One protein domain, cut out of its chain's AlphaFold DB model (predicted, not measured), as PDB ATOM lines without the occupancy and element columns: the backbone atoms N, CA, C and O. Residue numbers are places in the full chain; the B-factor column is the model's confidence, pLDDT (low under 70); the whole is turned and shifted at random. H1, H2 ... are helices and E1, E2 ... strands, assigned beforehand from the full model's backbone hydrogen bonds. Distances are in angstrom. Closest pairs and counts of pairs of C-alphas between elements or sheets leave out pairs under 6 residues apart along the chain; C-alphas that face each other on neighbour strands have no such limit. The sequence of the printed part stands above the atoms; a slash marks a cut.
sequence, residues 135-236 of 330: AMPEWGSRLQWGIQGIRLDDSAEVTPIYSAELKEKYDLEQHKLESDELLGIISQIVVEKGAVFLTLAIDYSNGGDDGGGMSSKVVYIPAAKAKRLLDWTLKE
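Overview. This is residues 135 to 236 of the 330 residues of an uncharacterized protein of Rubritalea profundi (UniProt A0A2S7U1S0). Two antiparallel sheets of three strands stand face to face as a small sandwich with crossed strands: the long strands E4, E5 and E6 on one side, the short strands E1, E2 and E3 on the other. H3 packs on both sheets at one end, while the loop of residues 206 to 211 sticks out at the other. The printed part has 102 residues, with three named helices and six named strands in the order H1 E1 E2 E3 H2 E4 E5 E6 H3; the class is mixed, helices and strands. It is compact, with a radius of gyration of the C-alphas of 14.1 A, and elongated, spanning 43 by 26 by 24 A.

Along the chain. E4 is residues 185 to 192, 20.8 A long; E5 is residues 195 to 203, 26.2 A; E6 is residues 214 to 221, 22.3 A. E1 is residues 143 to 146, E2 residues 149 to 152 and E3 residues 156 to 159. H1, residues 138 to 142, begins at C-alpha 138 (-25.554, 5.575, 90.881). H2 is residues 164 to 169. H3, residues 223 to 233 and 14.9 A long, ends at C-alpha 233 (-21.128, 12.308, 96.036).

Arrangement. E4, E5 and E6 form a meander, each strand the antiparallel neighbour of the one before, twisted, with C-alphas up to 4.2 A off its best plane. N 187 and O 199 are 2.9 A apart, and N 198 and O 219 are 2.9 A apart, both within hydrogen-bond range. E1, E2 and E3 form a second meander, with N 144 and O 151 at 2.9 A and N 152 and O 156 at 2.9 A. The strands of the two sheets stand at 71 degrees; the closest C-alphas of E1 and E4 are those of Trp 145 and Ile 185, 7.1 A apart. H3 is on one face of each sheet, two layers, helix and sheet, in each case. It stands up from the sheet E4 E5 E6 over E5, at a height of 7.6 A; the closest C-alphas are those of Ala 195 and Ala 223, 4.2 A apart. Over the other sheet its height is 9.9 A, and it runs along the strands, at 24 degrees to E3 on the local plane. H1 only grazes both sheets. H2 is not on either sheet and is apart from H3. Every O i to N i+4 pair is within hydrogen-bond range in H2, 6 of 7 in H3 and 0 of 1 in H1, where 2 of 2 O i to N i+3 pairs are.

Size, cuts and confidence. The two C-alphas farthest apart, those of Asp 209 and Glu 236, are 44.2 A apart. The printed part has no cut. The link from H2 to E4 is long, with 15 residues. The mean pLDDT of the printed part is 71.4, and 46 residues are under 70, among them residues 153 to 183 and 204 to 213.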
ATOM      1  N   ALA A 135     -24.165  -4.293  91.545       76.69
ATOM      2  CA  ALA A 135     -24.693  -3.105  90.896       76.69
ATOM      3  C   ALA A 135     -23.740  -1.933  91.151       76.69
ATOM      4  O   ALA A 135     -23.335  -1.686  92.291       76.69
ATOM      5  N   MET A 136     -23.365  -1.237  90.080       81.62
ATOM      6  CA  MET A 136     -22.570  -0.024  90.192       81.62
ATOM      7  C   MET A 136     -23.411   1.024  90.935       81.62
ATOM      8  O   MET A 136     -24.570   1.227  90.566       81.62
ATOM      9  N   PRO A 137     -22.879   1.674  91.984       82.56
ATOM     10  CA  PRO A 137     -23.586   2.760  92.647       82.56
ATOM     11  C   PRO A 137     -23.930   3.867  91.643       82.56
ATOM     12  O   PRO A 137     -23.124   4.152  90.759       82.56
ATOM     13  N   GLU A 138     -25.076   4.531  91.810       76.00
ATOM     14  CA  GLU A 138     -25.554   5.575  90.881       76.00
ATOM     15  C   GLU A 138     -24.532   6.704  90.684       76.00
ATOM     16  O   GLU A 138     -24.285   7.152  89.563       76.00
ATOM     17  N   TRP A 139     -23.853   7.100  91.765       77.38
ATOM     18  CA  TRP A 139     -22.791   8.108  91.730       77.38
ATOM     19  C   TRP A 139     -21.544   7.656  90.962       77.38
ATOM     20  O   TRP A 139     -20.690   8.476  90.644       77.38
ATOM     21  N   GLY A 140     -21.419   6.368  90.653       80.38
ATOM     22  CA  GLY A 140     -20.294   5.814  89.918       80.38
ATOM     23  C   GLY A 140     -20.140   6.384  88.514       80.38
ATOM     24  O   GLY A 140     -19.016   6.555  88.055       80.38
ATOM     25  N   SER A 141     -21.252   6.736  87.867       77.06
ATOM     26  CA  SER A 141     -21.271   7.369  86.539       77.06
ATOM     27  C   SER A 141     -20.646   8.770  86.523       77.06
ATOM     28  O   SER A 141     -20.257   9.268  85.470       77.06
ATOM     29  N   ARG A 142     -20.526   9.402  87.697       76.75
ATOM     30  CA  ARG A 142     -19.910  10.722  87.891       76.75
ATOM     31  C   ARG A 142     -18.396  10.653  88.044       76.75
ATOM     32  O   ARG A 142     -17.735  11.693  88.033       76.75
ATOM     33  N   LEU A 143     -17.846   9.453  88.234       79.19
ATOM     34  CA  LEU A 143     -16.410   9.265  88.274       79.19
ATOM     35  C   LEU A 143     -15.841   9.164  86.866       79.19
ATOM     36  O   LEU A 143     -16.340   8.444  86.006       79.19
ATOM     37  N   GLN A 144     -14.722   9.837  86.684       78.19
ATOM     38  CA  GLN A 144     -13.894   9.752  85.500       78.19
ATOM     39  C   GLN A 144     -12.471   9.442  85.922       78.19
ATOM     40  O   GLN A 144     -12.065   9.740  87.049       78.19
ATOM     41  N   TRP A 145     -11.695   8.869  85.015       80.88
ATOM     42  CA  TRP A 145     -10.288   8.645  85.277       80.88
ATOM     43  C   TRP A 145      -9.443   8.967  84.052       80.88
ATOM     44  O   TRP A 145      -9.795   8.674  82.910       80.88
ATOM     45  N   GLY A 146      -8.315   9.601  84.330       73.62
ATOM     46  CA  GLY A 146      -7.324   9.984  83.344       73.62
ATOM     47  C   GLY A 146      -5.945  10.012  83.986       73.62
ATOM     48  O   GLY A 146      -5.738   9.503  85.091       73.62
ATOM     49  N   ILE A 147      -4.997  10.648  83.309       68.69
ATOM     50  CA  ILE A 147      -3.574  10.646  83.692       68.69
ATOM     51  C   ILE A 147      -3.342  11.263  85.069       68.69
ATOM     52  O   ILE A 147      -2.493  10.806  85.833       68.69
ATOM     53  N   GLN A 148      -4.100  12.308  85.401       66.62
ATOM     54  CA  GLN A 148      -3.976  12.984  86.694       66.62
ATOM     55  C   GLN A 148      -4.619  12.202  87.842       66.62
ATOM     56  O   GLN A 148      -4.362  12.491  89.007       66.62
ATOM     57  N   GLY A 149      -5.424  11.188  87.534       74.31
ATOM     58  CA  GLY A 149      -6.072  10.345  88.520       74.31
ATOM     59  C   GLY A 149      -7.570  10.219  88.317       74.31
ATOM     60  O   GLY A 149      -8.104  10.449  87.233       74.31
ATOM     61  N   ILE A 150      -8.242   9.829  89.396       79.00
ATOM     62  CA  ILE A 150      -9.696   9.674  89.432       79.00
ATOM     63  C   ILE A 150     -10.308  10.994  89.892       79.00
ATOM     64  O   ILE A 150      -9.926  11.533  90.936       79.00
ATOM     65  N   ARG A 151     -11.273  11.500  89.127       76.31
ATOM     66  CA  ARG A 151     -12.003  12.745  89.384       76.31
ATOM     67  C   ARG A 151     -13.492  12.453  89.542       76.31
ATOM     68  O   ARG A 151     -14.019  11.546  88.904       76.31
ATOM     69  N   LEU A 152     -14.160  13.236  90.379       75.25
ATOM     70  CA  LEU A 152     -15.616  13.286  90.495       75.25
ATOM     71  C   LEU A 152     -16.107  14.605  89.876       75.25
ATOM     72  O   LEU A 152     -15.574  15.667  90.210       75.25
ATOM     73  N   ASP A 153     -17.086  14.522  88.970       68.31
ATOM     74  CA  ASP A 153     -17.745  15.666  88.315       68.31
ATOM     75  C   ASP A 153     -16.785  16.730  87.745       68.31
ATOM     76  O   ASP A 153     -17.014  17.937  87.856       68.31
ATOM     77  N   ASP A 154     -15.676  16.290  87.144       61.38
ATOM     78  CA  ASP A 154     -14.654  17.145  86.516       61.38
ATOM     79  C   ASP A 154     -13.963  18.152  87.469       61.38
ATOM     80  O   ASP A 154     -13.236  19.033  87.011       61.38
ATOM     81  N   SER A 155     -14.192  18.076  88.786       57.38
ATOM     82  CA  SER A 155     -13.830  19.162  89.714       57.38
ATOM     83  C   SER A 155     -13.152  18.703  91.001       57.38
ATOM     84  O   SER A 155     -12.275  19.403  91.514       57.38
ATOM     85  N   ALA A 156     -13.515  17.533  91.521       61.72
ATOM     86  CA  ALA A 156     -12.972  17.030  92.770       61.72
ATOM     87  C   ALA A 156     -12.017  15.863  92.498       61.72
ATOM     88  O   ALA A 156     -12.443  14.756  92.167       61.72
ATOM     89  N   GLU A 157     -10.711  16.107  92.629       65.00
ATOM     90  CA  GLU A 157      -9.710  15.044  92.558       65.00
ATOM     91  C   GLU A 157      -9.897  14.089  93.746       65.00
ATOM     92  O   GLU A 157      -9.795  14.469  94.915       65.00
ATOM     93  N   VAL A 158     -10.214  12.835  93.438       63.66
ATOM     94  CA  VAL A 158     -10.547  11.799  94.419       63.66
ATOM     95  C   VAL A 158      -9.290  11.075  94.862       63.66
ATOM     96  O   VAL A 158      -9.085  10.794  96.047       63.66
ATOM     97  N   THR A 159      -8.446  10.717  93.900       65.81
ATOM     98  CA  THR A 159      -7.179  10.040  94.148       65.81
ATOM     99  C   THR A 159      -6.231  10.321  92.989       65.81
ATOM    100  O   THR A 159      -6.557   9.935  91.863       65.81
ATOM    101  N   PRO A 160      -5.055  10.916  93.254       59.50
ATOM    102  CA  PRO A 160      -4.013  10.989  92.248       59.50
ATOM    103  C   PRO A 160      -3.565   9.573  91.899       59.50
ATOM    104  O   PRO A 160      -3.196   8.795  92.788       59.50
ATOM    105  N   ILE A 161      -3.561   9.233  90.612       60.09
ATOM    106  CA  ILE A 161      -2.931   7.998  90.144       60.09
ATOM    107  C   ILE A 161      -1.441   8.301  89.933       60.09
ATOM    108  O   ILE A 161      -0.981   8.588  88.836       60.09
ATOM    109  N   TYR A 162      -0.661   8.253  91.015       52.50
ATOM    110  CA  TYR A 162       0.807   8.316  90.950       52.50
ATOM    111  C   TYR A 162       1.446   7.058  91.540       52.50
ATOM    112  O   TYR A 162       2.345   7.136  92.373       52.50
ATOM    113  N   SER A 163       0.999   5.874  91.120       52.38
ATOM    114  CA  SER A 163       1.829   4.682  91.311       52.38
ATOM    115  C   SER A 163       2.708   4.517  90.076       52.38
ATOM    116  O   SER A 163       2.167   4.437  88.972       52.38
ATOM    117  N   ALA A 164       4.030   4.456  90.254       55.41
ATOM    118  CA  ALA A 164       4.975   4.133  89.180       55.41
ATOM    119  C   ALA A 164       4.530   2.878  88.402       55.41
ATOM    120  O   ALA A 164       4.568   2.870  87.182       55.41
ATOM    121  N   GLU A 165       3.947   1.903  89.108       54.62
ATOM    122  CA  GLU A 165       3.356   0.694  88.529       54.62
ATOM    123  C   GLU A 165       2.239   0.950  87.510       54.62
ATOM    124  O   GLU A 165       2.101   0.177  86.580       54.62
ATOM    125  N   LEU A 166       1.391   1.969  87.690       61.72
ATOM    126  CA  LEU A 166       0.310   2.284  86.741       61.72
ATOM    127  C   LEU A 166       0.844   3.043  85.523       61.72
ATOM    128  O   LEU A 166       0.354   2.823  84.423       61.72
ATOM    129  N   LYS A 167       1.867   3.889  85.709       61.28
ATOM    130  CA  LYS A 167       2.548   4.571  84.598       61.28
ATOM    131  C   LYS A 167       3.307   3.592  83.710       61.28
ATOM    132  O   LYS A 167       3.178   3.671  82.497       61.28
ATOM    133  N   GLU A 168       4.039   2.668  84.327       58.72
ATOM    134  CA  GLU A 168       4.774   1.600  83.644       58.72
ATOM    135  C   GLU A 168       3.813   0.611  82.969       58.72
ATOM    136  O   GLU A 168       3.970   0.304  81.794       58.72
ATOM    137  N   LYS A 169       2.764   0.167  83.676       61.38
ATOM    138  CA  LYS A 169       1.790  -0.813  83.163       61.38
ATOM    139  C   LYS A 169       0.949  -0.303  81.993       61.38
ATOM    140  O   LYS A 169       0.482  -1.118  81.207       61.38
ATOM    141  N   TYR A 170       0.723   1.006  81.905       62.25
ATOM    142  CA  TYR A 170      -0.089   1.607  80.847       62.25
ATOM    143  C   TYR A 170       0.716   2.433  79.836       62.25
ATOM    144  O   TYR A 170       0.112   3.082  78.987       62.25
ATOM    145  N   ASP A 171       2.049   2.414  79.932       58.47
ATOM    146  CA  ASP A 171       2.981   3.135  79.053       58.47
ATOM    147  C   ASP A 171       2.566   4.594  78.774       58.47
ATOM    148  O   ASP A 171       2.607   5.118  77.654       58.47
ATOM    149  N   LEU A 172       2.123   5.266  79.842       57.00
ATOM    150  CA  LEU A 172       1.545   6.614  79.774       57.00
ATOM    151  C   LEU A 172       2.586   7.693  79.435       57.00
ATOM    152  O   LEU A 172       2.216   8.842  79.221       57.00
ATOM    153  N   GLU A 173       3.879   7.355  79.424       52.44
ATOM    154  CA  GLU A 173       4.961   8.288  79.082       52.44
ATOM    155  C   GLU A 173       5.208   8.389  77.568       52.44
ATOM    156  O   GLU A 173       5.702   9.419  77.105       52.44
ATOM    157  N   GLN A 174       4.851   7.362  76.786       47.47
ATOM    158  CA  GLN A 174       5.056   7.363  75.330       47.47
ATOM    159  C   GLN A 174       3.950   8.082  74.562       47.47
ATOM    160  O   GLN A 174       4.181   8.619  73.475       47.47
ATOM    161  N   HIS A 175       2.758   8.151  75.141       49.03
ATOM    162  CA  HIS A 175       1.644   8.864  74.549       49.03
ATOM    163  C   HIS A 175       1.746  10.327  74.997       49.03
ATOM    164  O   HIS A 175       1.688  10.626  76.188       49.03
ATOM    165  N   LYS A 176       1.939  11.260  74.052       45.41
ATOM    166  CA  LYS A 176       1.899  12.718  74.294       45.41
ATOM    167  C   LYS A 176       0.468  13.167  74.608       45.41
ATOM    168  O   LYS A 176      -0.111  13.960  73.873       45.41
ATOM    169  N   LEU A 177      -0.108  12.603  75.654       51.03
ATOM    170  CA  LEU A 177      -1.485  12.831  76.034       51.03
ATOM    171  C   LEU A 177      -1.589  14.197  76.699       51.03
ATOM    172  O   LEU A 177      -0.741  14.589  77.513       51.03
ATOM    173  N   GLU A 178      -2.630  14.930  76.336       51.53
ATOM    174  CA  GLU A 178      -2.922  16.208  76.965       51.53
ATOM    175  C   GLU A 178      -3.421  15.991  78.403       51.53
ATOM    176  O   GLU A 178      -3.908  14.924  78.779       51.53
ATOM    177  N   SER A 179      -3.278  17.009  79.253       54.44
ATOM    178  CA  SER A 179      -3.453  16.890  80.708       54.44
ATOM    179  C   SER A 179      -4.845  16.453  81.182       54.44
ATOM    180  O   SER A 179      -4.988  16.108  82.358       54.44
ATOM    181  N   ASP A 180      -5.843  16.474  80.298       55.31
ATOM    182  CA  ASP A 180      -7.248  16.185  80.593       55.31
ATOM    183  C   ASP A 180      -7.825  15.014  79.783       55.31
ATOM    184  O   ASP A 180      -9.030  14.770  79.830       55.31
ATOM    185  N   GLU A 181      -6.985  14.255  79.075       63.59
ATOM    186  CA  GLU A 181      -7.448  13.113  78.291       63.59
ATOM    187  C   GLU A 181      -7.880  11.946  79.199       63.59
ATOM    188  O   GLU A 181      -7.166  11.530  80.125       63.59
ATOM    189  N   LEU A 182      -9.091  11.437  78.956       65.19
ATOM    190  CA  LEU A 182      -9.612  10.251  79.629       65.19
ATOM    191  C   LEU A 182      -8.915   9.014  79.070       65.19
ATOM    192  O   LEU A 182      -8.851   8.825  77.862       65.19
ATOM    193  N   LEU A 183      -8.425   8.155  79.964       69.31
ATOM    194  CA  LEU A 183      -7.643   6.977  79.577       69.31
ATOM    195  C   LEU A 183      -8.505   5.732  79.335       69.31
ATOM    196  O   LEU A 183      -8.058   4.786  78.696       69.31
ATOM    197  N   GLY A 184      -9.731   5.702  79.859       76.25
ATOM    198  CA  GLY A 184     -10.613   4.551  79.714       76.25
ATOM    199  C   GLY A 184     -11.872   4.662  80.564       76.25
ATOM    200  O   GLY A 184     -12.345   5.755  80.871       76.25
ATOM    201  N   ILE A 185     -12.396   3.516  81.006       82.19
ATOM    202  CA  ILE A 185     -13.640   3.436  81.787       82.19
ATOM    203  C   ILE A 185     -13.414   2.878  83.196       82.19
ATOM    204  O   ILE A 185     -12.497   2.093  83.431       82.19
ATOM    205  N   ILE A 186     -14.269   3.274  84.139       87.31
ATOM    206  CA  ILE A 186     -14.388   2.600  85.438       87.31
ATOM    207  C   ILE A 186     -15.447   1.517  85.262       87.31
ATOM    208  O   ILE A 186     -16.635   1.817  85.181       87.31
ATOM    209  N   SER A 187     -15.016   0.262  85.162       86.56
ATOM    210  CA  SER A 187     -15.900  -0.865  84.844       86.56
ATOM    211  C   SER A 187     -16.604  -1.446  86.069       86.56
ATOM    212  O   SER A 187     -17.621  -2.123  85.938       86.56
ATOM    213  N   GLN A 188     -16.082  -1.191  87.271       89.69
ATOM    214  CA  GLN A 188     -16.667  -1.679  88.515       89.69
ATOM    215  C   GLN A 188     -16.344  -0.748  89.680       89.69
ATOM    216  O   GLN A 188     -15.232  -0.232  89.788       89.69
ATOM    217  N   ILE A 189     -17.309  -0.598  90.589       90.81
ATOM    218  CA  ILE A 189     -17.144   0.106  91.861       90.81
ATOM    219  C   ILE A 189     -17.720  -0.763  92.968       90.81
ATOM    220  O   ILE A 189     -18.884  -1.158  92.917       90.81
ATOM    221  N   VAL A 190     -16.912  -1.034  93.986       91.06
ATOM    222  CA  VAL A 190     -17.332  -1.786  95.167       91.06
ATOM    223  C   VAL A 190     -17.033  -0.979  96.418       91.06
ATOM    224  O   VAL A 190     -15.910  -0.526  96.619       91.06
ATOM    225  N   VAL A 191     -18.041  -0.824  97.278       89.56
ATOM    226  CA  VAL A 191     -17.893  -0.205  98.597       89.56
ATOM    227  C   VAL A 191     -17.972  -1.298  99.651       89.56
ATOM    228  O   VAL A 191     -19.024  -1.902  99.840       89.56
ATOM    229  N   GLU A 192     -16.865  -1.559 100.339       89.19
ATOM    230  CA  GLU A 192     -16.804  -2.562 101.404       89.19
ATOM    231  C   GLU A 192     -15.919  -2.094 102.551       89.19
ATOM    232  O   GLU A 192     -14.868  -1.491 102.341       89.19
ATOM    233  N   LYS A 193     -16.361  -2.368 103.785       87.12
ATOM    234  CA  LYS A 193     -15.653  -2.000 105.025       87.12
ATOM    235  C   LYS A 193     -15.215  -0.526 105.069       87.12
ATOM    236  O   LYS A 193     -14.161  -0.185 105.595       87.12
ATOM    237  N   GLY A 194     -16.039   0.355 104.502       86.38
ATOM    238  CA  GLY A 194     -15.793   1.797 104.440       86.38
ATOM    239  C   GLY A 194     -14.767   2.237 103.393       86.38
ATOM    240  O   GLY A 194     -14.554   3.436 103.256       86.38
ATOM    241  N   ALA A 195     -14.159   1.313 102.649       90.00
ATOM    242  CA  ALA A 195     -13.265   1.590 101.531       90.00
ATOM    243  C   ALA A 195     -13.983   1.486 100.178       90.00
ATOM    244  O   ALA A 195     -15.059   0.894 100.075       90.00
ATOM    245  N   VAL A 196     -13.363   2.050  99.140       90.31
ATOM    246  CA  VAL A 196     -13.845   1.982  97.755       90.31
ATOM    247  C   VAL A 196     -12.807   1.260  96.901       90.31
ATOM    248  O   VAL A 196     -11.624   1.584  96.953       90.31
ATOM    249  N   PHE A 197     -13.257   0.297  96.107       91.50
ATOM    250  CA  PHE A 197     -12.449  -0.450  95.149       91.50
ATOM    251  C   PHE A 197     -12.976  -0.157  93.751       91.50
ATOM    252  O   PHE A 197     -14.168  -0.337  93.492       91.50
ATOM    253  N   LEU A 198     -12.100   0.323  92.877       91.19
ATOM    254  CA  LEU A 198     -12.431   0.696  91.506       91.19
ATOM    255  C   LEU A 198     -11.693  -0.226  90.548       91.19
ATOM    256  O   LEU A 198     -10.479  -0.359  90.665       91.19
ATOM    257  N   THR A 199     -12.388  -0.812  89.583       90.81
ATOM    258  CA  THR A 199     -11.730  -1.499  88.469       90.81
ATOM    259  C   THR A 199     -11.603  -0.510  87.320       90.81
ATOM    260  O   THR A 199     -12.603  -0.110  86.724       90.81
ATOM    261  N   LEU A 200     -10.373  -0.078  87.051       88.12
ATOM    262  CA  LEU A 200     -10.034   0.776  85.915       88.12
ATOM    263  C   LEU A 200      -9.745  -0.117  84.716       88.12
ATOM    264  O   LEU A 200      -9.020  -1.101  84.867       88.12
ATOM    265  N   ALA A 201     -10.293   0.208  83.548       86.12
ATOM    266  CA  ALA A 201     -10.066  -0.560  82.335       86.12
ATOM    267  C   ALA A 201      -9.730   0.337  81.139       86.12
ATOM    268  O   ALA A 201     -10.436   1.315  80.881       86.12
ATOM    269  N   ILE A 202      -8.669  -0.030  80.418       79.44
ATOM    270  CA  ILE A 202      -8.265   0.565  79.139       79.44
ATOM    271  C   ILE A 202      -8.469  -0.479  78.055       79.44
ATOM    272  O   ILE A 202      -8.065  -1.636  78.215       79.44
ATOM    273  N   ASP A 203      -9.078  -0.047  76.959       72.31
ATOM    274  CA  ASP A 203      -9.127  -0.834  75.742       72.31
ATOM    275  C   ASP A 203      -7.971  -0.436  74.822       72.31
ATOM    276  O   ASP A 203      -7.940   0.672  74.285       72.31
ATOM    277  N   TYR A 204      -7.005  -1.340  74.674       64.62
ATOM    278  CA  TYR A 204      -5.852  -1.144  73.803       64.62
ATOM    279  C   TYR A 204      -6.140  -1.512  72.344       64.62
ATOM    280  O   TYR A 204      -5.319  -1.219  71.480       64.62
ATOM    281  N   SER A 205      -7.320  -2.063  72.031       55.81
ATOM    282  CA  SER A 205      -7.647  -2.489  70.666       55.81
ATOM    283  C   SER A 205      -7.825  -1.333  69.675       55.81
ATOM    284  O   SER A 205      -7.850  -1.559  68.469       55.81
ATOM    285  N   ASN A 206      -7.971  -0.095  70.160       45.25
ATOM    286  CA  ASN A 206      -8.213   1.087  69.324       45.25
ATOM    287  C   ASN A 206      -6.932   1.864  68.963       45.25
ATOM    288  O   ASN A 206      -7.000   2.846  68.226       45.25
ATOM    289  N   GLY A 207      -5.771   1.435  69.465       43.81
ATOM    290  CA  GLY A 207      -4.489   2.127  69.328       43.81
ATOM    291  C   GLY A 207      -3.557   1.549  68.263       43.81
ATOM    292  O   GLY A 207      -2.387   1.382  68.554       43.81
ATOM    293  N   GLY A 208      -4.053   1.256  67.056       39.50
ATOM    294  CA  GLY A 208      -3.227   0.916  65.883       39.50
ATOM    295  C   GLY A 208      -2.538  -0.459  65.915       39.50
ATOM    296  O   GLY A 208      -1.604  -0.669  66.671       39.50
ATOM    297  N   ASP A 209      -2.983  -1.353  65.026       43.09
ATOM    298  CA  ASP A 209      -2.374  -2.611  64.537       43.09
ATOM    299  C   ASP A 209      -1.838  -3.683  65.514       43.09
ATOM    300  O   ASP A 209      -1.678  -4.830  65.094       43.09
ATOM    301  N   ASP A 210      -1.677  -3.411  66.804       47.09
ATOM    302  CA  ASP A 210      -1.229  -4.405  67.777       47.09
ATOM    303  C   ASP A 210      -2.439  -4.920  68.567       47.09
ATOM    304  O   ASP A 210      -3.055  -4.184  69.333       47.09
ATOM    305  N   GLY A 211      -2.813  -6.187  68.361       47.81
ATOM    306  CA  GLY A 211      -4.006  -6.852  68.916       47.81
ATOM    307  C   GLY A 211      -4.046  -7.024  70.446       47.81
ATOM    308  O   GLY A 211      -4.308  -8.121  70.935       47.81
ATOM    309  N   GLY A 212      -3.781  -5.967  71.214       55.03
ATOM    310  CA  GLY A 212      -3.842  -5.943  72.670       55.03
ATOM    311  C   GLY A 212      -5.275  -6.072  73.190       55.03
ATOM    312  O   GLY A 212      -6.189  -5.394  72.726       55.03
ATOM    313  N   GLY A 213      -5.473  -6.959  74.168       64.25
ATOM    314  CA  GLY A 213      -6.747  -7.111  74.870       64.25
ATOM    315  C   GLY A 213      -7.042  -5.981  75.867       64.25
ATOM    316  O   GLY A 213      -6.226  -5.093  76.114       64.25
ATOM    317  N   MET A 214      -8.216  -6.045  76.500       75.44
ATOM    318  CA  MET A 214      -8.627  -5.104  77.547       75.44
ATOM    319  C   MET A 214      -7.777  -5.292  78.815       75.44
ATOM    320  O   MET A 214      -7.816  -6.341  79.468       75.44
ATOM    321  N   SER A 215      -7.024  -4.259  79.190       84.50
ATOM    322  CA  SER A 215      -6.214  -4.250  80.410       84.50
ATOM    323  C   SER A 215      -7.028  -3.670  81.557       84.50
ATOM    324  O   SER A 215      -7.639  -2.609  81.414       84.50
ATOM    325  N   SER A 216      -7.031  -4.336  82.713       88.62
ATOM    326  CA  SER A 216      -7.748  -3.854  83.896       88.62
ATOM    327  C   SER A 216      -6.911  -3.918  85.168       88.62
ATOM    328  O   SER A 216      -6.102  -4.828  85.370       88.62
ATOM    329  N   LYS A 217      -7.110  -2.934  86.049       87.81
ATOM    330  CA  LYS A 217      -6.447  -2.842  87.354       87.81
ATOM    331  C   LYS A 217      -7.440  -2.448  88.439       87.81
ATOM    332  O   LYS A 217      -8.231  -1.522  88.262       87.81
ATOM    333  N   VAL A 218      -7.368  -3.131  89.575       90.19
ATOM    334  CA  VAL A 218      -8.144  -2.795  90.767       90.19
ATOM    335  C   VAL A 218      -7.373  -1.768  91.592       90.19
ATOM    336  O   VAL A 218      -6.257  -2.007  92.054       90.19
ATOM    337  N   VAL A 219      -7.988  -0.611  91.810       88.44
ATOM    338  CA  VAL A 219      -7.464   0.481  92.625       88.44
ATOM    339  C   VAL A 219      -8.211   0.536  93.948       88.44
ATOM    340  O   VAL A 219      -9.437   0.637  93.995       88.44
ATOM    341  N   TYR A 220      -7.446   0.500  95.035       88.75
ATOM    342  CA  TYR A 220      -7.942   0.627  96.399       88.75
ATOM    343  C   TYR A 220      -7.900   2.088  96.866       88.75
ATOM    344  O   TYR A 220      -6.843   2.721  96.886       88.75
ATOM    345  N   ILE A 221      -9.052   2.608  97.290       87.50
ATOM    346  CA  ILE A 221      -9.198   3.903  97.955       87.50
ATOM    347  C   ILE A 221      -9.463   3.646  99.448       87.50
ATOM    348  O   ILE A 221     -10.551   3.183  99.813       87.50
ATOM    349  N   PRO A 222      -8.505   3.983 100.335       86.81
ATOM    350  CA  PRO A 222      -8.630   3.746 101.768       86.81
ATOM    351  C   PRO A 222      -9.830   4.441 102.400       86.81
ATOM    352  O   PRO A 222     -10.218   5.530 101.972       86.81
ATOM    353  N   ALA A 223     -10.341   3.874 103.497       87.25
ATOM    354  CA  ALA A 223     -11.569   4.330 104.152       87.25
ATOM    355  C   ALA A 223     -11.601   5.838 104.469       87.25
ATOM    356  O   ALA A 223     -12.611   6.509 104.265       87.25
ATOM    357  N   ALA A 224     -10.470   6.412 104.896       83.06
ATOM    358  CA  ALA A 224     -10.368   7.844 105.180       83.06
ATOM    359  C   ALA A 224     -10.600   8.734 103.940       83.06
ATOM    360  O   ALA A 224     -11.196   9.806 104.052       83.06
ATOM    361  N   LYS A 225     -10.139   8.299 102.758       81.75
ATOM    362  CA  LYS A 225     -10.362   8.995 101.480       81.75
ATOM    363  C   LYS A 225     -11.730   8.652 100.896       81.75
ATOM    364  O   LYS A 225     -12.434   9.550 100.447       81.75
ATOM    365  N   ALA A 226     -12.127   7.384 100.974       84.94
ATOM    366  CA  ALA A 226     -13.426   6.899 100.528       84.94
ATOM    367  C   ALA A 226     -14.577   7.630 101.228       84.94
ATOM    368  O   ALA A 226     -15.515   8.048 100.564       84.94
ATOM    369  N   LYS A 227     -14.477   7.888 102.538       83.38
ATOM    370  CA  LYS A 227     -15.470   8.703 103.247       83.38
ATOM    371  C   LYS A 227     -15.611  10.095 102.630       83.38
ATOM    372  O   LYS A 227     -16.723  10.529 102.381       83.38
ATOM    373  N   ARG A 228     -14.499  10.782 102.348       78.06
ATOM    374  CA  ARG A 228     -14.534  12.117 101.721       78.06
ATOM    375  C   ARG A 228     -15.150  12.076 100.327       78.06
ATOM    376  O   ARG A 228     -15.911  12.974  99.994       78.06
ATOM    377  N   LEU A 229     -14.831  11.040  99.549       79.44
ATOM    378  CA  LEU A 229     -15.446  10.791  98.250       79.44
ATOM    379  C   LEU A 229     -16.963  10.636  98.389       79.44
ATOM    380  O   LEU A 229     -17.702  11.349  97.725       79.44
ATOM    381  N   LEU A 230     -17.424   9.757  99.277       81.06
ATOM    382  CA  LEU A 230     -18.851   9.524  99.504       81.06
ATOM    383  C   LEU A 230     -19.555  10.786 100.036       81.06
ATOM    384  O   LEU A 230     -20.635  11.140  99.583       81.06
ATOM    385  N   ASP A 231     -18.917  11.538 100.931       76.69
ATOM    386  CA  ASP A 231     -19.442  12.822 101.405       76.69
ATOM    387  C   ASP A 231     -19.525  13.865 100.271       76.69
ATOM    388  O   ASP A 231     -20.303  14.814 100.356       76.69
ATOM    389  N   TRP A 232     -18.700  13.749  99.225       72.44
ATOM    390  CA  TRP A 232     -18.773  14.594  98.031       72.44
ATOM    391  C   TRP A 232     -19.822  14.120  97.036       72.44
ATOM    392  O   TRP A 232     -20.480  14.966  96.440       72.44
ATOM    393  N   THR A 233     -20.049  12.814  96.897       72.12
ATOM    394  CA  THR A 233     -21.128  12.308  96.036       72.12
ATOM    395  C   THR A 233     -22.503  12.699  96.574       72.12
ATOM    396  O   THR A 233     -23.413  12.938  95.785       72.12
ATOM    397  N   LEU A 234     -22.636  12.841  97.896       69.50
ATOM    398  CA  LEU A 234     -23.850  13.321  98.563       69.50
ATOM    399  C   LEU A 234     -24.036  14.843  98.514       69.50
ATOM    400  O   LEU A 234     -25.105  15.333  98.866       69.50
ATOM    401  N   LYS A 235     -23.013  15.614  98.127       65.38
ATOM    402  CA  LYS A 235     -23.171  17.061  97.962       65.38
ATOM    403  C   LYS A 235     -23.844  17.325  96.629       65.38
ATOM    404  O   LYS A 235     -23.296  16.986  95.583       65.38
ATOM    405  N   GLU A 236     -24.999  17.974  96.690       64.50
ATOM    406  CA  GLU A 236     -25.630  18.572  95.522       64.50
ATOM    407  C   GLU A 236     -24.639  19.529  94.858       64.50
ATOM    408  O   GLU A 236     -24.058  20.414  95.507       64.50
TER     409      GLU A 236